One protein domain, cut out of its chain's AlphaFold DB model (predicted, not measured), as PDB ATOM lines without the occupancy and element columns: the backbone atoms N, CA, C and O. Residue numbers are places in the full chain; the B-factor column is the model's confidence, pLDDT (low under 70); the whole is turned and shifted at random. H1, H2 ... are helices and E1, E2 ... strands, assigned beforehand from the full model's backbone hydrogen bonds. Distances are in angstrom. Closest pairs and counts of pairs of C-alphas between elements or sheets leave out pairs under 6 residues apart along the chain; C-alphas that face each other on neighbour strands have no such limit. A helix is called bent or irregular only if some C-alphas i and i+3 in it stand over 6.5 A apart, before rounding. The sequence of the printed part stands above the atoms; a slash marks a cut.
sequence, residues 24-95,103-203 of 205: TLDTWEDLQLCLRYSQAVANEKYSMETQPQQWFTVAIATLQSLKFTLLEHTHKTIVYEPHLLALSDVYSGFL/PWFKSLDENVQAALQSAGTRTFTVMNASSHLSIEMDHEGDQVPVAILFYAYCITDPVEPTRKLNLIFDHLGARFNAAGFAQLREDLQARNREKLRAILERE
ATOM      1  N   THR A  24     189.425 200.887 209.330       80.31
ATOM      2  CA  THR A  24     189.590 201.860 208.252       80.31
ATOM      3  C   THR A  24     188.986 201.298 206.965       80.31
ATOM      4  O   THR A  24     188.966 200.081 206.752       80.31
ATOM      5  N   LEU A  25     188.509 202.187 206.089       77.56
ATOM      6  CA  LEU A  25     188.005 201.792 204.773       77.56
ATOM      7  C   LEU A  25     189.056 200.982 204.000       77.56
ATOM      8  O   LEU A  25     188.734 199.921 203.481       77.56
ATOM      9  N   ASP A  26     190.312 201.427 204.014       79.31
ATOM     10  CA  ASP A  26     191.391 200.791 203.256       79.31
ATOM     11  C   ASP A  26     191.685 199.363 203.744       79.31
ATOM     12  O   ASP A  26     191.829 198.451 202.936       79.31
ATOM     13  N   THR A  27     191.722 199.138 205.065       81.06
ATOM     14  CA  THR A  27     191.932 197.789 205.624       81.06
ATOM     15  C   THR A  27     190.754 196.865 205.329       81.06
ATOM     16  O   THR A  27     190.951 195.683 205.054       81.06
ATOM     17  N   TRP A  28     189.528 197.394 205.373       77.38
ATOM     18  CA  TRP A  28     188.329 196.635 205.031       77.38
ATOM     19  C   TRP A  28     188.312 196.218 203.558       77.38
ATOM     20  O   TRP A  28     188.031 195.059 203.249       77.38
ATOM     21  N   GLU A  29     188.638 197.144 202.655       78.50
ATOM     22  CA  GLU A  29     188.754 196.855 201.227       78.50
ATOM     23  C   GLU A  29     189.839 195.810 200.967       78.50
ATOM     24  O   GLU A  29     189.560 194.800 200.325       78.50
ATOM     25  N   ASP A  30     191.041 195.984 201.522       85.56
ATOM     26  CA  ASP A  30     192.151 195.048 201.317       85.56
ATOM     27  C   ASP A  30     191.810 193.625 201.740       85.56
ATOM     28  O   ASP A  30     192.109 192.670 201.022       85.56
ATOM     29  N   LEU A  31     191.133 193.479 202.874       81.38
ATOM     30  CA  LEU A  31     190.711 192.184 203.377       81.38
ATOM     31  C   LEU A  31     189.730 191.511 202.401       81.38
ATOM     32  O   LEU A  31     189.925 190.355 202.015       81.38
ATOM     33  N   GLN A  32     188.709 192.241 201.947       78.38
ATOM     34  CA  GLN A  32     187.724 191.742 200.982       78.38
ATOM     35  C   GLN A  32     188.369 191.367 199.640       78.38
ATOM     36  O   GLN A  32     188.063 190.315 199.072       78.38
ATOM     37  N   LEU A  33     189.286 192.197 199.138       81.94
ATOM     38  CA  LEU A  33     189.988 191.954 197.879       81.94
ATOM     39  C   LEU A  33     190.930 190.747 197.989       81.94
ATOM     40  O   LEU A  33     190.963 189.917 197.081       81.94
ATOM     41  N   CYS A  34     191.620 190.570 199.120       87.19
ATOM     42  CA  CYS A  34     192.441 189.386 199.379       87.19
ATOM     43  C   CYS A  34     191.625 188.090 199.360       87.19
ATOM     44  O   CYS A  34     192.047 187.095 198.766       87.19
ATOM     45  N   LEU A  35     190.441 188.093 199.977       82.88
ATOM     46  CA  LEU A  35     189.562 186.924 199.976       82.88
ATOM     47  C   LEU A  35     189.052 186.612 198.572       82.88
ATOM     48  O   LEU A  35     189.157 185.465 198.137       82.88
ATOM     49  N   ARG A  36     188.588 187.622 197.828       83.12
ATOM     50  CA  ARG A  36     188.187 187.459 196.420       83.12
ATOM     51  C   ARG A  36     189.331 186.929 195.561       83.12
ATOM     52  O   ARG A  36     189.124 186.006 194.780       83.12
ATOM     53  N   TYR A  37     190.541 187.452 195.745       83.75
ATOM     54  CA  TYR A  37     191.724 186.978 195.034       83.75
ATOM     55  C   TYR A  37     192.017 185.508 195.346       83.75
ATOM     56  O   TYR A  37     192.245 184.723 194.431       83.75
ATOM     57  N   SER A  38     191.959 185.106 196.620       87.38
ATOM     58  CA  SER A  38     192.174 183.709 197.015       87.38
ATOM     59  C   SER A  38     191.169 182.746 196.372       87.38
ATOM     60  O   SER A  38     191.568 181.695 195.868       87.38
ATOM     61  N   GLN A  39     189.890 183.132 196.315       83.81
ATOM     62  CA  GLN A  39     188.842 182.365 195.641       83.81
ATOM     63  C   GLN A  39     189.081 182.292 194.134       83.81
ATOM     64  O   GLN A  39     188.971 181.218 193.552       83.81
ATOM     65  N   ALA A  40     189.454 183.406 193.503       81.06
ATOM     66  CA  ALA A  40     189.728 183.446 192.074       81.06
ATOM     67  C   ALA A  40     190.923 182.549 191.701       81.06
ATOM     68  O   ALA A  40     190.813 181.748 190.776       81.06
ATOM     69  N   VAL A  41     192.023 182.588 192.463       84.50
ATOM     70  CA  VAL A  41     193.186 181.702 192.246       84.50
ATOM     71  C   VAL A  41     192.817 180.226 192.425       84.50
ATOM     72  O   VAL A  41     193.340 179.363 191.716       84.50
ATOM     73  N   ALA A  42     191.927 179.913 193.367       85.44
ATOM     74  CA  ALA A  42     191.423 178.555 193.543       85.44
ATOM     75  C   ALA A  42     190.530 178.120 192.367       85.44
ATOM     76  O   ALA A  42     190.720 177.018 191.850       85.44
ATOM     77  N   ASN A  43     189.636 178.999 191.895       81.81
ATOM     78  CA  ASN A  43     188.750 178.769 190.747       81.81
ATOM     79  C   ASN A  43     189.510 178.567 189.426       81.81
ATOM     80  O   ASN A  43     189.057 177.800 188.583       81.81
ATOM     81  N   GLU A  44     190.673 179.205 189.246       82.62
ATOM     82  CA  GLU A  44     191.526 178.984 188.065       82.62
ATOM     83  C   GLU A  44     192.082 177.550 187.996       82.62
ATOM     84  O   GLU A  44     192.377 177.047 186.913       82.62
ATOM     85  N   LYS A  45     192.284 176.896 189.148       86.81
ATOM     86  CA  LYS A  45     192.990 175.603 189.233       86.81
ATOM     87  C   LYS A  45     192.063 174.421 189.452       86.81
ATOM     88  O   LYS A  45     192.334 173.329 188.954       86.81
ATOM     89  N   TYR A  46     191.012 174.621 190.233       85.69
ATOM     90  CA  TYR A  46     190.137 173.562 190.709       85.69
ATOM     91  C   TYR A  46     188.685 174.028 190.676       85.69
ATOM     92  O   TYR A  46     188.389 175.214 190.781       85.69
ATOM     93  N   SER A  47     187.761 173.077 190.560       78.38
ATOM     94  CA  SER A  47     186.338 173.357 190.737       78.38
ATOM     95  C   SER A  47     185.960 173.126 192.192       78.38
ATOM     96  O   SER A  47     186.261 172.073 192.756       78.38
ATOM     97  N   MET A  48     185.257 174.093 192.774       73.19
ATOM     98  CA  MET A  48     184.698 173.991 194.120       73.19
ATOM     99  C   MET A  48     183.693 172.826 194.236       73.19
ATOM    100  O   MET A  48     183.491 172.312 195.332       73.19
ATOM    101  N   GLU A  49     183.084 172.388 193.129       70.38
ATOM    102  CA  GLU A  49     182.089 171.305 193.100       70.38
ATOM    103  C   GLU A  49     182.726 169.923 192.926       70.38
ATOM    104  O   GLU A  49     182.324 168.967 193.578       70.38
ATOM    105  N   THR A  50     183.725 169.781 192.050       71.75
ATOM    106  CA  THR A  50     184.304 168.456 191.745       71.75
ATOM    107  C   THR A  50     185.608 168.178 192.479       71.75
ATOM    108  O   THR A  50     185.979 167.019 192.657       71.75
ATOM    109  N   GLN A  51     186.312 169.226 192.909       82.12
ATOM    110  CA  GLN A  51     187.598 169.154 193.605       82.12
ATOM    111  C   GLN A  51     187.612 170.087 194.836       82.12
ATOM    112  O   GLN A  51     188.527 170.905 194.977       82.12
ATOM    113  N   PRO A  52     186.611 169.990 195.738       81.19
ATOM    114  CA  PRO A  52     186.423 170.924 196.852       81.19
ATOM    115  C   PRO A  52     187.636 171.008 197.787       81.19
ATOM    116  O   PRO A  52     188.054 172.090 198.194       81.19
ATOM    117  N   GLN A  53     188.265 169.868 198.083       86.38
ATOM    118  CA  GLN A  53     189.412 169.816 198.987       86.38
ATOM    119  C   GLN A  53     190.649 170.502 198.389       86.38
ATOM    120  O   GLN A  53     191.320 171.286 199.064       86.38
ATOM    121  N   GLN A  54     190.960 170.225 197.118       90.50
ATOM    122  CA  GLN A  54     192.078 170.853 196.412       90.50
ATOM    123  C   GLN A  54     191.827 172.352 196.240       90.50
ATOM    124  O   GLN A  54     192.730 173.157 196.473       90.50
ATOM    125  N   TRP A  55     190.590 172.722 195.901       90.50
ATOM    126  CA  TRP A  55     190.154 174.107 195.799       90.50
ATOM    127  C   TRP A  55     190.389 174.865 197.110       90.50
ATOM    128  O   TRP A  55     191.088 175.881 197.120       90.50
ATOM    129  N   PHE A  56     189.900 174.333 198.234       90.00
ATOM    130  CA  PHE A  56     190.042 174.990 199.533       90.00
ATOM    131  C   PHE A  56     191.500 175.060 199.983       90.00
ATOM    132  O   PHE A  56     191.949 176.096 200.466       90.00
ATOM    133  N   THR A  57     192.281 174.010 199.725       92.12
ATOM    134  CA  THR A  57     193.727 174.006 199.996       92.12
ATOM    135  C   THR A  57     194.437 175.158 199.274       92.12
ATOM    136  O   THR A  57     195.255 175.853 199.879       92.12
ATOM    137  N   VAL A  58     194.108 175.410 198.000       92.75
ATOM    138  CA  VAL A  58     194.666 176.546 197.248       92.75
ATOM    139  C   VAL A  58     194.192 177.882 197.807       92.75
ATOM    140  O   VAL A  58     195.014 178.791 197.945       92.75
ATOM    141  N   ALA A  59     192.906 178.015 198.142       90.44
ATOM    142  CA  ALA A  59     192.365 179.247 198.710       90.44
ATOM    143  C   ALA A  59     193.106 179.622 200.007       90.44
ATOM    144  O   ALA A  59     193.614 180.735 200.147       90.44
ATOM    145  N   ILE A  60     193.278 178.654 200.908       92.88
ATOM    146  CA  ILE A  60     193.954 178.836 202.193       92.88
ATOM    147  C   ILE A  60     195.447 179.146 202.031       92.88
ATOM    148  O   ILE A  60     195.945 180.101 202.633       92.88
ATOM    149  N   ALA A  61     196.155 178.413 201.169       94.00
ATOM    150  CA  ALA A  61     197.558 178.706 200.872       94.00
ATOM    151  C   ALA A  61     197.732 180.110 200.263       94.00
ATOM    152  O   ALA A  61     198.694 180.822 200.566       94.00
ATOM    153  N   THR A  62     196.776 180.543 199.434       92.50
ATOM    154  CA  THR A  62     196.782 181.889 198.855       92.50
ATOM    155  C   THR A  62     196.590 182.943 199.940       92.50
ATOM    156  O   THR A  62     197.376 183.886 199.989       92.50
ATOM    157  N   LEU A  63     195.649 182.766 200.873       91.62
ATOM    158  CA  LEU A  63     195.481 183.683 202.009       91.62
ATOM    159  C   LEU A  63     196.756 183.811 202.849       91.62
ATOM    160  O   LEU A  63     197.167 184.925 203.175       91.62
ATOM    161  N   GLN A  64     197.450 182.706 203.126       93.19
ATOM    162  CA  GLN A  64     198.739 182.756 203.824       93.19
ATOM    163  C   GLN A  64     199.781 183.584 203.060       93.19
ATOM    164  O   GLN A  64     200.496 184.398 203.653       93.19
ATOM    165  N   SER A  65     199.837 183.441 201.732       93.69
ATOM    166  CA  SER A  65     200.727 184.252 200.889       93.69
ATOM    167  C   SER A  65     200.385 185.749 200.927       93.69
ATOM    168  O   SER A  65     201.289 186.585 200.878       93.69
ATOM    169  N   LEU A  66     199.103 186.080 201.126       92.12
ATOM    170  CA  LEU A  66     198.566 187.436 201.294       92.12
ATOM    171  C   LEU A  66     198.685 187.962 202.737       92.12
ATOM    172  O   LEU A  66     198.041 188.942 203.097       92.12
ATOM    173  N   LYS A  67     199.534 187.337 203.561       93.94
ATOM    174  CA  LYS A  67     199.807 187.711 204.960       93.94
ATOM    175  C   LYS A  67     198.638 187.498 205.921       93.94
ATOM    176  O   LYS A  67     198.565 188.164 206.955       93.94
ATOM    177  N   PHE A  68     197.776 186.526 205.640       90.94
ATOM    178  CA  PHE A  68     196.886 185.990 206.663       90.94
ATOM    179  C   PHE A  68     197.620 184.948 207.510       90.94
ATOM    180  O   PHE A  68     198.329 184.085 206.994       90.94
ATOM    181  N   THR A  69     197.430 185.009 208.822       88.75
ATOM    182  CA  THR A  69     197.815 183.933 209.741       88.75
ATOM    183  C   THR A  69     196.575 183.112 210.049       88.75
ATOM    184  O   THR A  69     195.593 183.656 210.543       88.75
ATOM    185  N   LEU A  70     196.602 181.817 209.742       86.38
ATOM    186  CA  LEU A  70     195.483 180.920 210.033       86.38
ATOM    187  C   LEU A  70     195.490 180.542 211.513       86.38
ATOM    188  O   LEU A  70     196.547 180.247 212.072       86.38
ATOM    189  N   LEU A  71     194.315 180.533 212.124       78.31
ATOM    190  CA  LEU A  71     194.076 180.267 213.534       78.31
ATOM    191  C   LEU A  71     192.880 179.319 213.670       78.31
ATOM    192  O   LEU A  71     191.994 179.301 212.820       78.31
ATOM    193  N   GLU A  72     192.859 178.538 214.751       67.25
ATOM    194  CA  GLU A  72     191.680 177.771 215.186       67.25
ATOM    195  C   GLU A  72     191.008 176.923 214.092       67.25
ATOM    196  O   GLU A  72     189.807 177.018 213.843       67.25
ATOM    197  N   HIS A  73     191.782 176.054 213.435       77.12
ATOM    198  CA  HIS A  73     191.233 175.150 212.427       77.12
ATOM    199  C   HIS A  73     190.517 173.962 213.078       77.12
ATOM    200  O   HIS A  73     191.135 173.087 213.685       77.12
ATOM    201  N   THR A  74     189.198 173.925 212.928       75.69
ATOM    202  CA  THR A  74     188.361 172.769 213.242       75.69
ATOM    203  C   THR A  74     187.963 172.079 211.948       75.69
ATOM    204  O   THR A  74     187.206 172.637 211.158       75.69
ATOM    205  N   HIS A  75     188.427 170.844 211.773       82.19
ATOM    206  CA  HIS A  75     188.020 169.960 210.687       82.19
ATOM    207  C   HIS A  75     187.164 168.821 211.245       82.19
ATOM    208  O   HIS A  75     187.570 168.137 212.190       82.19
ATOM    209  N   LYS A  76     185.976 168.608 210.678       79.31
ATOM    210  CA  LYS A  76     185.086 167.502 211.048       79.31
ATOM    211  C   LYS A  76     184.530 166.810 209.816       79.31
ATOM    212  O   LYS A  76     184.195 167.450 208.827       79.31
ATOM    213  N   THR A  77     184.357 165.500 209.933       82.25
ATOM    214  CA  THR A  77     183.657 164.674 208.950       82.25
ATOM    215  C   THR A  77     182.472 164.008 209.625       82.25
ATOM    216  O   THR A  77     182.619 163.391 210.681       82.25
ATOM    217  N   ILE A  78     181.297 164.133 209.019       78.19
ATOM    218  CA  ILE A  78     180.063 163.496 209.464       78.19
ATOM    219  C   ILE A  78     179.639 162.519 208.371       78.19
ATOM    220  O   ILE A  78     179.263 162.933 207.275       78.19
ATOM    221  N   VAL A  79     179.712 161.225 208.680       78.75
ATOM    222  CA  VAL A  79     179.195 160.163 207.813       78.75
ATOM    223  C   VAL A  79     177.683 160.106 207.990       78.75
ATOM    224  O   VAL A  79     177.204 159.975 209.117       78.75
ATOM    225  N   TYR A  80     176.926 160.182 206.901       67.75
ATOM    226  CA  TYR A  80     175.475 160.040 206.947       67.75
ATOM    227  C   TYR A  80     174.938 159.242 205.760       67.75
ATOM    228  O   TYR A  80     175.490 159.250 204.660       67.75
ATOM    229  N   GLU A  81     173.834 158.539 205.995       69.06
ATOM    230  CA  GLU A  81     173.049 157.917 204.934       69.06
ATOM    231  C   GLU A  81     172.078 158.979 204.395       69.06
ATOM    232  O   GLU A  81     171.295 159.534 205.175       69.06
ATOM    233  N   PRO A  82     172.136 159.330 203.097       57.44
ATOM    234  CA  PRO A  82     171.284 160.353 202.527       57.44
ATOM    235  C   PRO A  82     169.830 159.885 202.562       57.44
ATOM    236  O   PRO A  82     169.369 159.107 201.730       57.44
ATOM    237  N   HIS A  83     169.093 160.390 203.543       54.59
ATOM    238  CA  HIS A  83     167.641 160.393 203.553       54.59
ATOM    239  C   HIS A  83     167.171 161.749 203.008       54.59
ATOM    240  O   HIS A  83     167.814 162.766 203.262       54.59
ATOM    241  N   LEU A  84     166.041 161.807 202.294       48.12
ATOM    242  CA  LEU A  84     165.469 163.063 201.757       48.12
ATOM    243  C   LEU A  84     165.394 164.193 202.805       48.12
ATOM    244  O   LEU A  84     165.577 165.365 202.488       48.12
ATOM    245  N   LEU A  85     165.153 163.819 204.063       44.38
ATOM    246  CA  LEU A  85     165.097 164.724 205.212       44.38
ATOM    247  C   LEU A  85     166.488 165.208 205.661       44.38
ATOM    248  O   LEU A  85     166.618 166.362 206.039       44.38
ATOM    249  N   ALA A  86     167.535 164.388 205.527       46.09
ATOM    250  CA  ALA A  86     168.901 164.735 205.924       46.09
ATOM    251  C   ALA A  86     169.540 165.770 204.981       46.09
ATOM    252  O   ALA A  86     170.231 166.674 205.438       46.09
ATOM    253  N   LEU A  87     169.263 165.697 203.671       46.00
ATOM    254  CA  LEU A  87     169.637 166.768 202.736       46.00
ATOM    255  C   LEU A  87     168.895 168.071 203.066       46.00
ATOM    256  O   LEU A  87     169.478 169.145 202.976       46.00
ATOM    257  N   SER A  88     167.636 167.977 203.506       43.56
ATOM    258  CA  SER A  88     166.896 169.105 204.079       43.56
ATOM    259  C   SER A  88     167.591 169.652 205.331       43.56
ATOM    260  O   SER A  88     167.776 170.861 205.423       43.56
ATOM    261  N   ASP A  89     168.043 168.802 206.253       38.84
ATOM    262  CA  ASP A  89     168.678 169.211 207.514       38.84
ATOM    263  C   ASP A  89     170.028 169.914 207.307       38.84
ATOM    264  O   ASP A  89     170.328 170.872 208.015       38.84
ATOM    265  N   VAL A  90     170.806 169.516 206.292       42.72
ATOM    266  CA  VAL A  90     172.061 170.202 205.919       42.72
ATOM    267  C   VAL A  90     171.809 171.662 205.513       42.72
ATOM    268  O   VAL A  90     172.608 172.530 205.853       42.72
ATOM    269  N   TYR A  91     170.682 171.963 204.857       46.44
ATOM    270  CA  TYR A  91     170.312 173.335 204.471       46.44
ATOM    271  C   TYR A  91     169.453 174.062 205.512       46.44
ATOM    272  O   TYR A  91     169.490 175.287 205.594       46.44
ATOM    273  N   SER A  92     168.679 173.326 206.309       41.12
ATOM    274  CA  SER A  92     167.824 173.879 207.369       41.12
ATOM    275  C   SER A  92     168.618 174.216 208.633       41.12
ATOM    276  O   SER A  92     168.174 175.031 209.439       41.12
ATOM    277  N   GLY A  93     169.762 173.553 208.832       35.19
ATOM    278  CA  GLY A  93     170.460 173.498 210.110       35.19
ATOM    279  C   GLY A  93     171.488 174.595 210.381       35.19
ATOM    280  O   GLY A  93     171.672 174.912 211.550       35.19
ATOM    281  N   PHE A  94     172.162 175.192 209.385       33.97
ATOM    282  CA  PHE A  94     173.271 176.125 209.673       33.97
ATOM    283  C   PHE A  94     173.497 177.215 208.585       33.97
ATOM    284  O   PHE A  94     174.204 176.970 207.614       33.97
ATOM    285  N   LEU A  95     172.945 178.427 208.840       31.91
ATOM    286  CA  LEU A  95     173.289 179.806 208.358       31.91
ATOM    287  C   LEU A  95     173.187 180.171 206.843       31.91
ATOM    288  O   LEU A  95     173.618 179.379 206.012       31.91
ATOM    289  N   PRO A 103     168.539 176.299 190.027       42.62
ATOM    290  CA  PRO A 103     167.860 175.467 189.026       42.62
ATOM    291  C   PRO A 103     168.259 173.985 189.078       42.62
ATOM    292  O   PRO A 103     167.425 173.104 188.884       42.62
ATOM    293  N   TRP A 104     169.519 173.703 189.421       46.12
ATOM    294  CA  TRP A 104     170.026 172.342 189.574       46.12
ATOM    295  C   TRP A 104     169.450 171.610 190.793       46.12
ATOM    296  O   TRP A 104     169.069 170.450 190.681       46.12
ATOM    297  N   PHE A 105     169.301 172.281 191.941       41.47
ATOM    298  CA  PHE A 105     168.704 171.674 193.136       41.47
ATOM    299  C   PHE A 105     167.226 171.360 192.949       41.47
ATOM    300  O   PHE A 105     166.760 170.343 193.451       41.47
ATOM    301  N   LYS A 106     166.502 172.203 192.205       50.38
ATOM    302  CA  LYS A 106     165.125 171.899 191.797       50.38
ATOM    303  C   LYS A 106     165.089 170.609 190.972       50.38
ATOM    304  O   LYS A 106     164.316 169.716 191.291       50.38
ATOM    305  N   SER A 107     166.015 170.458 190.022       48.50
ATOM    306  CA  SER A 107     166.150 169.232 189.229       48.50
ATOM    307  C   SER A 107     166.569 168.008 190.059       48.50
ATOM    308  O   SER A 107     166.052 166.918 189.835       48.50
ATOM    309  N   LEU A 108     167.473 168.151 191.034       46.50
ATOM    310  CA  LEU A 108     167.883 167.053 191.915       46.50
ATOM    311  C   LEU A 108     166.724 166.590 192.810       46.50
ATOM    312  O   LEU A 108     166.502 165.391 192.937       46.50
ATOM    313  N   ASP A 109     165.970 167.529 193.384       48.41
ATOM    314  CA  ASP A 109     164.778 167.257 194.195       48.41
ATOM    315  C   ASP A 109     163.711 166.535 193.352       48.41
ATOM    316  O   ASP A 109     163.236 165.466 193.729       48.41
ATOM    317  N   GLU A 110     163.432 167.026 192.141       58.50
ATOM    318  CA  GLU A 110     162.537 166.375 191.174       58.50
ATOM    319  C   GLU A 110     163.009 164.959 190.797       58.50
ATOM    320  O   GLU A 110     162.208 164.023 190.770       58.50
ATOM    321  N   ASN A 111     164.312 164.770 190.569       54.19
ATOM    322  CA  ASN A 111     164.898 163.473 190.222       54.19
ATOM    323  C   ASN A 111     164.868 162.480 191.392       54.19
ATOM    324  O   ASN A 111     164.613 161.295 191.182       54.19
ATOM    325  N   VAL A 112     165.103 162.943 192.622       50.53
ATOM    326  CA  VAL A 112     165.024 162.120 193.838       50.53
ATOM    327  C   VAL A 112     163.573 161.728 194.120       50.53
ATOM    328  O   VAL A 112     163.306 160.558 194.394       50.53
ATOM    329  N   GLN A 113     162.623 162.658 193.981       56.41
ATOM    330  CA  GLN A 113     161.188 162.370 194.102       56.41
ATOM    331  C   GLN A 113     160.724 161.364 193.039       56.41
ATOM    332  O   GLN A 113     160.039 160.393 193.364       56.41
ATOM    333  N   ALA A 114     161.155 161.533 191.785       56.22
ATOM    334  CA  ALA A 114     160.861 160.591 190.707       56.22
ATOM    335  C   ALA A 114     161.478 159.203 190.962       56.22
ATOM    336  O   ALA A 114     160.829 158.183 190.728       56.22
ATOM    337  N   ALA A 115     162.705 159.150 191.490       49.78
ATOM    338  CA  ALA A 115     163.399 157.904 191.810       49.78
ATOM    339  C   ALA A 115     162.753 157.139 192.979       49.78
ATOM    340  O   ALA A 115     162.720 155.910 192.961       49.78
ATOM    341  N   LEU A 116     162.209 157.847 193.971       51.72
ATOM    342  CA  LEU A 116     161.496 157.246 195.104       51.72
ATOM    343  C   LEU A 116     160.122 156.700 194.718       51.72
ATOM    344  O   LEU A 116     159.687 155.688 195.261       51.72
ATOM    345  N   GLN A 117     159.454 157.344 193.760       56.56
ATOM    346  CA  GLN A 117     158.197 156.847 193.200       56.56
ATOM    347  C   GLN A 117     158.416 155.632 192.286       56.56
ATOM    348  O   GLN A 117     157.550 154.761 192.197       56.56
ATOM    349  N   SER A 118     159.586 155.516 191.651       48.47
ATOM    350  CA  SER A 118     159.993 154.317 190.916       48.47
ATOM    351  C   SER A 118     160.640 153.294 191.856       48.47
ATOM    352  O   SER A 118     161.860 153.142 191.889       48.47
ATOM    353  N   ALA A 119     159.833 152.591 192.651       48.78
ATOM    354  CA  ALA A 119     160.314 151.488 193.481       48.78
ATOM    355  C   ALA A 119     161.092 150.461 192.632       48.78
ATOM    356  O   ALA A 119     160.512 149.726 191.834       48.78
ATOM    357  N   GLY A 120     162.415 150.419 192.807       42.09
ATOM    358  CA  GLY A 120     163.289 149.438 192.171       42.09
ATOM    359  C   GLY A 120     164.658 149.998 191.807       42.09
ATOM    360  O   GLY A 120     164.861 150.455 190.688       42.09
ATOM    361  N   THR A 121     165.603 149.907 192.751       42.78
ATOM    362  CA  THR A 121     167.052 149.779 192.487       42.78
ATOM    363  C   THR A 121     167.577 150.595 191.303       42.78
ATOM    364  O   THR A 121     167.982 150.045 190.280       42.78
ATOM    365  N   ARG A 122     167.634 151.919 191.451       42.50
ATOM    366  CA  ARG A 122     168.593 152.719 190.689       42.50
ATOM    367  C   ARG A 122     169.689 153.158 191.643       42.50
ATOM    368  O   ARG A 122     169.455 153.925 192.569       42.50
ATOM    369  N   THR A 123     170.876 152.601 191.435       41.12
ATOM    370  CA  THR A 123     172.137 153.129 191.950       41.12
ATOM    371  C   THR A 123     172.189 154.623 191.644       41.12
ATOM    372  O   THR A 123     172.146 155.007 190.477       41.12
ATOM    373  N   PHE A 124     172.249 155.459 192.681       38.06
ATOM    374  CA  PHE A 124     172.549 156.878 192.538       38.06
ATOM    375  C   PHE A 124     173.989 156.990 192.033       38.06
ATOM    376  O   PHE A 124     174.933 156.864 192.805       38.06
ATOM    377  N   THR A 125     174.169 157.119 190.718       36.31
ATOM    378  CA  THR A 125     175.506 157.047 190.112       36.31
ATOM    379  C   THR A 125     176.289 158.354 190.238       36.31
ATOM    380  O   THR A 125     177.495 158.348 190.027       36.31
ATOM    381  N   VAL A 126     175.654 159.476 190.596       39.44
ATOM    382  CA  VAL A 126     176.351 160.760 190.770       39.44
ATOM    383  C   VAL A 126     175.662 161.576 191.864       39.44
ATOM    384  O   VAL A 126     174.645 162.221 191.620       39.44
ATOM    385  N   MET A 127     176.204 161.542 193.083       44.59
ATOM    386  CA  MET A 127     175.881 162.525 194.119       44.59
ATOM    387  C   MET A 127     176.927 163.633 194.018       44.59
ATOM    388  O   MET A 127     178.021 163.501 194.559       44.59
ATOM    389  N   ASN A 128     176.635 164.684 193.249       41.69
ATOM    390  CA  ASN A 128     177.550 165.818 193.170       41.69
ATOM    391  C   ASN A 128     177.610 166.524 194.527       41.69
ATOM    392  O   ASN A 128     176.595 166.892 195.121       41.69
ATOM    393  N   ALA A 129     178.844 166.681 194.983       51.25
ATOM    394  CA  ALA A 129     179.274 167.418 196.146       51.25
ATOM    395  C   ALA A 129     178.851 168.890 196.042       51.25
ATOM    396  O   ALA A 129     179.459 169.669 195.313       51.25
ATOM    397  N   SER A 130     177.804 169.295 196.763       54.22
ATOM    398  CA  SER A 130     177.603 170.724 197.005       54.22
ATOM    399  C   SER A 130     178.655 171.187 197.999       54.22
ATOM    400  O   SER A 130     178.883 170.520 199.013       54.22
ATOM    401  N   SER A 131     179.292 172.310 197.697       58.00
ATOM    402  CA  SER A 131     180.210 172.993 198.594       58.00
ATOM    403  C   SER A 131     179.741 174.426 198.833       58.00
ATOM    404  O   SER A 131     179.136 175.064 197.971       58.00
ATOM    405  N   HIS A 132     179.985 174.927 200.036       68.06
ATOM    406  CA  HIS A 132     179.574 176.249 200.471       68.06
ATOM    407  C   HIS A 132     180.704 176.884 201.265       68.06
ATOM    408  O   HIS A 132     181.217 176.278 202.202       68.06
ATOM    409  N   LEU A 133     181.068 178.115 200.910       67.88
ATOM    410  CA  LEU A 133     182.003 178.936 201.667       67.88
ATOM    411  C   LEU A 133     181.257 180.168 202.178       67.88
ATOM    412  O   LEU A 133     180.819 181.000 201.385       67.88
ATOM    413  N   SER A 134     181.124 180.277 203.497       68.44
ATOM    414  CA  SER A 134     180.744 181.521 204.162       68.44
ATOM    415  C   SER A 134     181.989 182.174 204.740       68.44
ATOM    416  O   SER A 134     182.874 181.482 205.248       68.44
ATOM    417  N   ILE A 135     182.058 183.498 204.656       67.56
ATOM    418  CA  ILE A 135     183.129 184.273 205.269       67.56
ATOM    419  C   ILE A 135     182.486 185.377 206.090       67.56
ATOM    420  O   ILE A 135     181.765 186.218 205.550       67.56
ATOM    421  N   GLU A 136     182.772 185.373 207.382       67.12
ATOM    422  CA  GLU A 136     182.373 186.425 208.308       67.12
ATOM    423  C   GLU A 136     183.608 187.223 208.718       67.12
ATOM    424  O   GLU A 136     184.706 186.679 208.796       67.12
ATOM    425  N   MET A 137     183.450 188.528 208.934       69.25
ATOM    426  CA  MET A 137     184.544 189.379 209.402       69.25
ATOM    427  C   MET A 137     184.316 189.725 210.858       69.25
ATOM    428  O   MET A 137     183.231 190.190 211.209       69.25
ATOM    429  N   ASP A 138     185.352 189.566 211.663       71.50
ATOM    430  CA  ASP A 138     185.345 189.870 213.086       71.50
ATOM    431  C   ASP A 138     186.686 190.484 213.513       71.50
ATOM    432  O   ASP A 138     187.588 190.685 212.690       71.50
ATOM    433  N   HIS A 139     186.827 190.798 214.797       66.44
ATOM    434  CA  HIS A 139     188.054 191.324 215.367       66.44
ATOM    435  C   HIS A 139     188.485 190.591 216.635       66.44
ATOM    436  O   HIS A 139     187.687 190.227 217.493       66.44
ATOM    437  N   GLU A 140     189.796 190.469 216.810       63.94
ATOM    438  CA  GLU A 140     190.395 190.018 218.064       63.94
ATOM    439  C   GLU A 140     191.027 191.193 218.813       63.94
ATOM    440  O   GLU A 140     191.745 192.007 218.224       63.94
ATOM    441  N   GLY A 141     190.809 191.250 220.131       63.50
ATOM    442  CA  GLY A 141     191.485 192.189 221.032       63.50
ATOM    443  C   GLY A 141     191.419 193.646 220.560       63.50
ATOM    444  O   GLY A 141     190.330 194.179 220.342       63.50
ATOM    445  N   ASP A 142     192.587 194.270 220.386       60.28
ATOM    446  CA  ASP A 142     192.787 195.665 219.961       60.28
ATOM    447  C   ASP A 142     192.417 195.926 218.479       60.28
ATOM    448  O   ASP A 142     193.150 196.597 217.755       60.28
ATOM    449  N   GLN A 143     191.270 195.422 218.013       66.06
ATOM    450  CA  GLN A 143     190.739 195.623 216.655       66.06
ATOM    451  C   GLN A 143     191.553 194.956 215.538       66.06
ATOM    452  O   GLN A 143     191.589 195.443 214.406       66.06
ATOM    453  N   VAL A 144     192.209 193.828 215.826       69.56
ATOM    454  CA  VAL A 144     192.929 193.078 214.793       69.56
ATOM    455  C   VAL A 144     191.913 192.370 213.888       69.56
ATOM    456  O   VAL A 144     191.155 191.547 214.400       69.56
ATOM    457  N   PRO A 145     191.894 192.633 212.566       72.75
ATOM    458  CA  PRO A 145     190.919 192.019 211.676       72.75
ATOM    459  C   PRO A 145     191.133 190.511 211.528       72.75
ATOM    460  O   PRO A 145     192.243 190.047 211.243       72.75
ATOM    461  N   VAL A 146     190.041 189.761 211.639       73.12
ATOM    462  CA  VAL A 146     189.978 188.315 211.431       73.12
ATOM    463  C   VAL A 146     188.860 187.998 210.442       73.12
ATOM    464  O   VAL A 146     187.742 188.484 210.570       73.12
ATOM    465  N   ALA A 147     189.160 187.170 209.447       75.62
ATOM    466  CA  ALA A 147     188.151 186.519 208.624       75.62
ATOM    467  C   ALA A 147     187.871 185.129 209.200       75.62
ATOM    468  O   ALA A 147     188.796 184.341 209.378       75.62
ATOM    469  N   ILE A 148     186.614 184.815 209.475       73.94
ATOM    470  CA  ILE A 148     186.165 183.494 209.901       73.94
ATOM    471  C   ILE A 148     185.612 182.791 208.667       73.94
ATOM    472  O   ILE A 148     184.618 183.227 208.085       73.94
ATOM    473  N   LEU A 149     186.282 181.728 208.231       77.19
ATOM    474  CA  LEU A 149     185.888 180.952 207.065       77.19
ATOM    475  C   LEU A 149     185.163 179.690 207.532       77.19
ATOM    476  O   LEU A 149     185.711 178.885 208.284       77.19
ATOM    477  N   PHE A 150     183.948 179.511 207.022       76.75
ATOM    478  CA  PHE A 150     183.156 178.296 207.164       76.75
ATOM    479  C   PHE A 150     183.040 177.639 205.798       76.75
ATOM    480  O   PHE A 150     182.315 178.129 204.929       76.75
ATOM    481  N   TYR A 151     183.752 176.538 205.603       80.12
ATOM    482  CA  TYR A 151     183.692 175.756 204.384       80.12
ATOM    483  C   TYR A 151     183.052 174.402 204.660       80.12
ATOM    484  O   TYR A 151     183.535 173.626 205.476       80.12
ATOM    485  N   ALA A 152     181.944 174.122 203.989       76.81
ATOM    486  CA  ALA A 152     181.258 172.844 204.079       76.81
ATOM    487  C   ALA A 152     181.186 172.217 202.693       76.81
ATOM    488  O   ALA A 152     180.874 172.911 201.728       76.81
ATOM    489  N   TYR A 153     181.452 170.921 202.578       73.75
ATOM    490  CA  TYR A 153     181.271 170.196 201.326       73.75
ATOM    491  C   TYR A 153     180.937 168.728 201.565       73.75
ATOM    492  O   TYR A 153     181.409 168.114 202.518       73.75
ATOM    493  N   CYS A 154     180.116 168.147 200.698       73.62
ATOM    494  CA  CYS A 154     179.799 166.720 200.745       73.62
ATOM    495  C   CYS A 154     180.723 165.943 199.810       73.62
ATOM    496  O   CYS A 154     181.002 166.417 198.725       73.62
ATOM    497  N   ILE A 155     181.145 164.734 200.156       73.19
ATOM    498  CA  ILE A 155     181.754 163.784 199.212       73.19
ATOM    499  C   ILE A 155     181.096 162.417 199.369       73.19
ATOM    500  O   ILE A 155     180.500 162.130 200.407       73.19
ATOM    501  N   THR A 156     181.186 161.560 198.354       71.56
ATOM    502  CA  THR A 156     180.757 160.165 198.498       71.56
ATOM    503  C   THR A 156     181.641 159.436 199.502       71.56
ATOM    504  O   THR A 156     182.843 159.695 199.605       71.56
ATOM    505  N   ASP A 157     181.041 158.530 200.274       71.12
ATOM    506  CA  ASP A 157     181.814 157.722 201.208       71.12
ATOM    507  C   ASP A 157     182.774 156.781 200.449       71.12
ATOM    508  O   ASP A 157     182.353 156.134 199.487       71.12
ATOM    509  N   PRO A 158     184.060 156.680 200.835       73.25
ATOM    510  CA  PRO A 158     185.027 155.857 200.110       73.25
ATOM    511  C   PRO A 158     184.787 154.347 200.265       73.25
ATOM    512  O   PRO A 158     185.300 153.569 199.462       73.25
ATOM    513  N   VAL A 159     184.036 153.924 201.287       78.50
ATOM    514  CA  VAL A 159     183.736 152.517 201.589       78.50
ATOM    515  C   VAL A 159     182.359 152.129 201.044       78.50
ATOM    516  O   VAL A 159     182.211 151.070 200.435       78.50
ATOM    517  N   GLU A 160     181.355 152.991 201.211       69.50
ATOM    518  CA  GLU A 160     179.970 152.769 200.777       69.50
ATOM    519  C   GLU A 160     179.431 153.906 199.874       69.50
ATOM    520  O   GLU A 160     178.408 154.525 200.189       69.50
ATOM    521  N   PRO A 161     180.046 154.164 198.702       63.12
ATOM    522  CA  PRO A 161     179.793 155.361 197.883       63.12
ATOM    523  C   PRO A 161     178.374 155.472 197.310       63.12
ATOM    524  O   PRO A 161     177.951 156.549 196.902       63.12
ATOM    525  N   THR A 162     177.629 154.365 197.255       61.56
ATOM    526  CA  THR A 162     176.243 154.324 196.756       61.56
ATOM    527  C   THR A 162     175.196 154.464 197.860       61.56
ATOM    528  O   THR A 162     174.006 154.548 197.557       61.56
ATOM    529  N   ARG A 163     175.618 154.457 199.132       60.22
ATOM    530  CA  ARG A 163     174.732 154.445 200.307       60.22
ATOM    531  C   ARG A 163     175.027 155.545 201.309       60.22
ATOM    532  O   ARG A 163     174.152 155.848 202.107       60.22
ATOM    533  N   LYS A 164     176.237 156.102 201.307       66.50
ATOM    534  CA  LYS A 164     176.694 157.051 202.321       66.50
ATOM    535  C   LYS A 164     177.390 158.247 201.695       66.50
ATOM    536  O   LYS A 164     178.029 158.153 200.645       66.50
ATOM    537  N   LEU A 165     177.254 159.369 202.385       69.81
ATOM    538  CA  LEU A 165     177.933 160.619 202.105       69.81
ATOM    539  C   LEU A 165     178.720 161.053 203.339       69.81
ATOM    540  O   LEU A 165     178.309 160.822 204.475       69.81
ATOM    541  N   ASN A 166     179.824 161.740 203.090       74.94
ATOM    542  CA  ASN A 166     180.633 162.392 204.101       74.94
ATOM    543  C   ASN A 166     180.450 163.897 203.959       74.94
ATOM    544  O   ASN A 166     180.911 164.489 202.985       74.94
ATOM    545  N   LEU A 167     179.767 164.512 204.923       76.94
ATOM    546  CA  LEU A 167     179.743 165.961 205.063       76.94
ATOM    547  C   LEU A 167     181.026 166.387 205.773       76.94
ATOM    548  O   LEU A 167     181.264 166.012 206.921       76.94
ATOM    549  N   ILE A 168     181.849 167.159 205.081       82.25
ATOM    550  CA  ILE A 168     183.070 167.746 205.612       82.25
ATOM    551  C   ILE A 168     182.797 169.196 205.983       82.25
ATOM    552  O   ILE A 168     182.152 169.930 205.238       82.25
ATOM    553  N   PHE A 169     183.276 169.578 207.161       79.00
ATOM    554  CA  PHE A 169     183.163 170.912 207.715       79.00
ATOM    555  C   PHE A 169     184.540 171.399 208.155       79.00
ATOM    556  O   PHE A 169     185.185 170.781 209.004       79.00
ATOM    557  N   ASP A 170     184.940 172.533 207.602       80.19
ATOM    558  CA  ASP A 170     186.121 173.292 207.963       80.19
ATOM    559  C   ASP A 170     185.687 174.647 208.519       80.19
ATOM    560  O   ASP A 170     185.040 175.449 207.845       80.19
ATOM    561  N   HIS A 171     186.069 174.909 209.762       76.69
ATOM    562  CA  HIS A 171     185.961 176.215 210.394       76.69
ATOM    563  C   HIS A 171     187.356 176.701 210.741       76.69
ATOM    564  O   HIS A 171     188.113 175.965 211.373       76.69
ATOM    565  N   LEU A 172     187.704 177.913 210.326       80.69
ATOM    566  CA  LEU A 172     189.005 178.497 210.629       80.69
ATOM    567  C   LEU A 172     188.923 180.014 210.750       80.69
ATOM    568  O   LEU A 172     188.211 180.676 209.997       80.69
ATOM    569  N   GLY A 173     189.718 180.559 211.662       76.56
ATOM    570  CA  GLY A 173     190.041 181.976 211.699       76.56
ATOM    571  C   GLY A 173     191.235 182.280 210.793       76.56
ATOM    572  O   GLY A 173     192.166 181.489 210.656       76.56
ATOM    573  N   ALA A 174     191.238 183.450 210.176       84.06
ATOM    574  CA  ALA A 174     192.335 183.955 209.369       84.06
ATOM    575  C   ALA A 174     192.587 185.416 209.749       84.06
ATOM    576  O   ALA A 174     191.868 186.325 209.338       84.06
ATOM    577  N   ARG A 175     193.620 185.646 210.557       85.94
ATOM    578  CA  ARG A 175     194.010 186.970 211.045       85.94
ATOM    579  C   ARG A 175     194.792 187.722 209.977       85.94
ATOM    580  O   ARG A 175     195.821 187.229 209.512       85.94
ATOM    581  N   PHE A 176     194.347 188.921 209.621       88.31
ATOM    582  CA  PHE A 176     194.953 189.719 208.559       88.31
ATOM    583  C   PHE A 176     196.070 190.633 209.082       88.31
ATOM    584  O   PHE A 176     195.852 191.460 209.967       88.31
ATOM    585  N   ASN A 177     197.272 190.530 208.506       89.12
ATOM    586  CA  ASN A 177     198.374 191.455 208.782       89.12
ATOM    587  C   ASN A 177     198.430 192.570 207.725       89.12
ATOM    588  O   ASN A 177     199.162 192.468 206.737       89.12
ATOM    589  N   ALA A 178     197.695 193.657 207.971       86.06
ATOM    590  CA  ALA A 178     197.614 194.803 207.064       86.06
ATOM    591  C   ALA A 178     198.986 195.435 206.755       86.06
ATOM    592  O   ALA A 178     199.280 195.737 205.600       86.06
ATOM    593  N   ALA A 179     199.863 195.580 207.755       86.56
ATOM    594  CA  ALA A 179     201.193 196.164 207.557       86.56
ATOM    595  C   ALA A 179     202.080 195.291 206.655       86.56
ATOM    596  O   ALA A 179     202.789 195.797 205.787       86.56
ATOM    597  N   GLY A 180     202.011 193.968 206.833       86.50
ATOM    598  CA  GLY A 180     202.702 193.019 205.963       86.50
ATOM    599  C   GLY A 180     202.123 192.987 204.547       86.50
ATOM    600  O   GLY A 180     202.874 192.799 203.589       86.50
ATOM    601  N   PHE A 181     200.804 193.149 204.407       89.75
ATOM    602  CA  PHE A 181     200.132 193.152 203.108       89.75
ATOM    603  C   PHE A 181     200.405 194.425 202.304       89.75
ATOM    604  O   PHE A 181     200.588 194.335 201.093       89.75
ATOM    605  N   ALA A 182     200.510 195.589 202.951       86.75
ATOM    606  CA  ALA A 182     200.761 196.862 202.273       86.75
ATOM    607  C   ALA A 182     201.993 196.811 201.346       86.75
ATOM    608  O   ALA A 182     201.953 197.343 200.242       86.75
ATOM    609  N   GLN A 183     203.049 196.095 201.750       85.56
ATOM    610  CA  GLN A 183     204.251 195.890 200.931       85.56
ATOM    611  C   GLN A 183     204.009 194.998 199.703       85.56
ATOM    612  O   GLN A 183     204.691 195.144 198.697       85.56
ATOM    613  N   LEU A 184     203.053 194.068 199.773       87.88
ATOM    614  CA  LEU A 184     202.695 193.174 198.667       87.88
ATOM    615  C   LEU A 184     201.648 193.770 197.721       87.88
ATOM    616  O   LEU A 184     201.509 193.296 196.590       87.88
ATOM    617  N   ARG A 185     200.876 194.758 198.185       85.50
ATOM    618  CA  ARG A 185     199.738 195.315 197.449       85.50
ATOM    619  C   ARG A 185     200.162 195.891 196.100       85.50
ATOM    620  O   ARG A 185     199.532 195.586 195.088       85.50
ATOM    621  N   GLU A 186     201.242 196.667 196.072       83.81
ATOM    622  CA  GLU A 186     201.750 197.285 194.840       83.81
ATOM    623  C   GLU A 186     202.184 196.230 193.813       83.81
ATOM    624  O   GLU A 186     201.798 196.302 192.642       83.81
ATOM    625  N   ASP A 187     202.895 195.192 194.263       84.38
ATOM    626  CA  ASP A 187     203.343 194.090 193.409       84.38
ATOM    627  C   ASP A 187     202.176 193.274 192.840       84.38
ATOM    628  O   ASP A 187     202.248 192.772 191.715       84.38
ATOM    629  N   LEU A 188     201.108 193.074 193.621       82.25
ATOM    630  CA  LEU A 188     199.902 192.375 193.167       82.25
ATOM    631  C   LEU A 188     199.134 193.204 192.140       82.25
ATOM    632  O   LEU A 188     198.731 192.671 191.108       82.25
ATOM    633  N   GLN A 189     198.991 194.509 192.377       81.75
ATOM    634  CA  GLN A 189     198.376 195.425 191.417       81.75
ATOM    635  C   GLN A 189     199.166 195.485 190.105       81.75
ATOM    636  O   GLN A 189     198.570 195.454 189.030       81.75
ATOM    637  N   ALA A 190     200.500 195.532 190.164       82.19
ATOM    638  CA  ALA A 190     201.346 195.514 188.973       82.19
ATOM    639  C   ALA A 190     201.157 194.225 188.152       82.19
ATOM    640  O   ALA A 190     200.866 194.296 186.958       82.19
ATOM    641  N   ARG A 191     201.220 193.057 188.804       80.62
ATOM    642  CA  ARG A 191     201.017 191.754 188.147       80.62
ATOM    643  C   ARG A 191     199.627 191.608 187.530       80.62
ATOM    644  O   ARG A 191     199.488 191.068 186.436       80.62
ATOM    645  N   ASN A 192     198.595 192.093 188.213       74.88
ATOM    646  CA  ASN A 192     197.229 192.063 187.700       74.88
ATOM    647  C   ASN A 192     197.051 192.963 186.467       74.88
ATOM    648  O   ASN A 192     196.440 192.530 185.489       74.88
ATOM    649  N   ARG A 193     197.658 194.158 186.462       77.56
ATOM    650  CA  ARG A 193     197.692 195.043 185.284       77.56
ATOM    651  C   ARG A 193     198.357 194.392 184.082       77.56
ATOM    652  O   ARG A 193     197.862 194.516 182.967       77.56
ATOM    653  N   GLU A 194     199.476 193.710 184.297       80.88
ATOM    654  CA  GLU A 194     200.176 192.987 183.233       80.88
ATOM    655  C   GLU A 194     199.327 191.844 182.670       80.88
ATOM    656  O   GLU A 194     199.214 191.718 181.450       80.88
ATOM    657  N   LYS A 195     198.662 191.065 183.534       76.38
ATOM    658  CA  LYS A 195     197.705 190.039 183.094       76.38
ATOM    659  C   LYS A 195     196.571 190.637 182.258       76.38
ATOM    660  O   LYS A 195     196.269 190.098 181.198       76.38
ATOM    661  N   LEU A 196     195.973 191.746 182.703       74.31
ATOM    662  CA  LEU A 196     194.903 192.424 181.965       74.31
ATOM    663  C   LEU A 196     195.381 192.893 180.587       74.31
ATOM    664  O   LEU A 196     194.696 192.666 179.596       74.31
ATOM    665  N   ARG A 197     196.573 193.501 180.507       78.31
ATOM    666  CA  ARG A 197     197.166 193.914 179.225       78.31
ATOM    667  C   ARG A 197     197.332 192.736 178.274       78.31
ATOM    668  O   ARG A 197     196.895 192.832 177.136       78.31
ATOM    669  N   ALA A 198     197.875 191.619 178.754       81.12
ATOM    670  CA  ALA A 198     198.075 190.429 177.932       81.12
ATOM    671  C   ALA A 198     196.756 189.812 177.428       81.12
ATOM    672  O   ALA A 198     196.728 189.236 176.342       81.12
ATOM    673  N   ILE A 199     195.668 189.907 178.202       76.94
ATOM    674  CA  ILE A 199     194.333 189.475 177.760       76.94
ATOM    675  C   ILE A 199     193.811 190.417 176.672       76.94
ATOM    676  O   ILE A 199     193.427 189.949 175.607       76.94
ATOM    677  N   LEU A 200     193.864 191.732 176.906       76.88
ATOM    678  CA  LEU A 200     193.387 192.735 175.949       76.88
ATOM    679  C   LEU A 200     194.153 192.686 174.621       76.88
ATOM    680  O   LEU A 200     193.544 192.812 173.567       76.88
ATOM    681  N   GLU A 201     195.470 192.474 174.658       81.00
ATOM    682  CA  GLU A 201     196.290 192.298 173.452       81.00
ATOM    683  C   GLU A 201     195.839 191.079 172.634       81.00
ATOM    684  O   GLU A 201     195.721 191.175 171.419       81.00
ATOM    685  N   ARG A 202     195.494 189.962 173.289       78.12
ATOM    686  CA  ARG A 202     194.988 188.754 172.610       78.12
ATOM    687  C   ARG A 202     193.580 188.895 172.037       78.12
ATOM    688  O   ARG A 202     193.227 188.122 171.159       78.12
ATOM    689  N   GLU A 203     192.760 189.794 172.574       73.94
ATOM    690  CA  GLU A 203     191.400 190.048 172.076       73.94
ATOM    691  C   GLU A 203     191.368 191.057 170.917       73.94
ATOM    692  O   GLU A 203     190.349 191.177 170.236       73.94
TER     693      GLU A 203
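Overview. This is residues 24 to 95 and 103 to 203 of the 205 residues of an uncharacterized protein of Pseudomonas putida (UniProt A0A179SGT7). A long, twisted sheet of four strands has the helical hairpin H1 and H2 packed over one face. At one end of the sheet H5 begins, a kinked helix whose residues 189 to 203 stick out as an arm; toward the other end lie H3 and H4, a loosely attached pair. The 173 printed residues, with five named helices and four named strands, run H1 H2 E1 H3 H4 E2 E3 E4 H5; the sheet's order is E1 E4 E3 E2, antiparallel throughout, and the class is mixed, helices and strands. The whole is loose, with a radius of gyration of the C-alphas of 20.0 A, and spans 62 by 49 by 28 A.

Arrangement. The sheet has edge strands E1, residues 68 to 80, and E2, residues 131 to 140, and inner strands E4, residues 165 to 176, and E3, residues 144 to 156. E2, E3 and E4 form a meander, each strand the antiparallel neighbour of the one before, in two hairpins. Within hydrogen-bond range are N 71 and O 173 of E1 and E4 at 2.8 A, N 151 and O 170 of E3 and E4 at 2.8 A, and N 136 and O 148 of E2 and E3 at 2.9 A. E1 bends by 59 degrees at residue 71. H1, residues 25 to 45, and H2, residues 52 to 65, are on the same face, giving two layers, helices on one face of a sheet. H2 runs along the strands over E4 and E3, at a height over the sheet of 8.7 A; H1 runs along them over E3, at 9.7 A. This helical hairpin touches at the C-alphas of Ser 38 and Ala 59, 4.8 A apart, with a steep tilt of 41 degrees, opposite ways. H5, residues 178 to 203, only grazes the sheet with residues 178 to 181; it is close to but not clearly touching H1, the closest C-alphas being those of Thr 27 and Ala 178, 6.6 A apart. It has a kink of 39 degrees near residue 185 and is only just irregular, with C-alphas 183 and 186 6.7 A apart. H3, residues 84 to 92, only grazes the sheet with residues 86 to 90. H4, residues 103 to 117, is not on it; H3 and H4 are close but not clearly touching, with the C-alphas of Leu 84 and Val 112 8.0 A apart. Every O i to N i+4 pair is within hydrogen-bond range in H2 and H4, against 16 of 17 in H1, 4 of 5 in H3 and 18 of 22 in H5.

Along the chain. E3 measures 38.7 A from first to last C-alpha, E4 34.3 A, E1 33.6 A and E2 27.8 A. H5 measures 35.9 A and H1 30.9 A. H1 begins at C-alpha 25 (188.005, 201.792, 204.773), and H5 ends at C-alpha 203 (191.400, 190.048, 172.076).

Size, cuts and confidence. The C-alphas of Ala 119 and Gln 183 are the two farthest apart, 62.9 A. Residues 96 to 102 are not printed, with 20.5 A between C-alphas 95 and 103. The link from H4 to E2 is long, 13 residues. Mean pLDDT of the printed part is 71.1; 64 residues are under 70, among them 80 to 95 and 103 to 137.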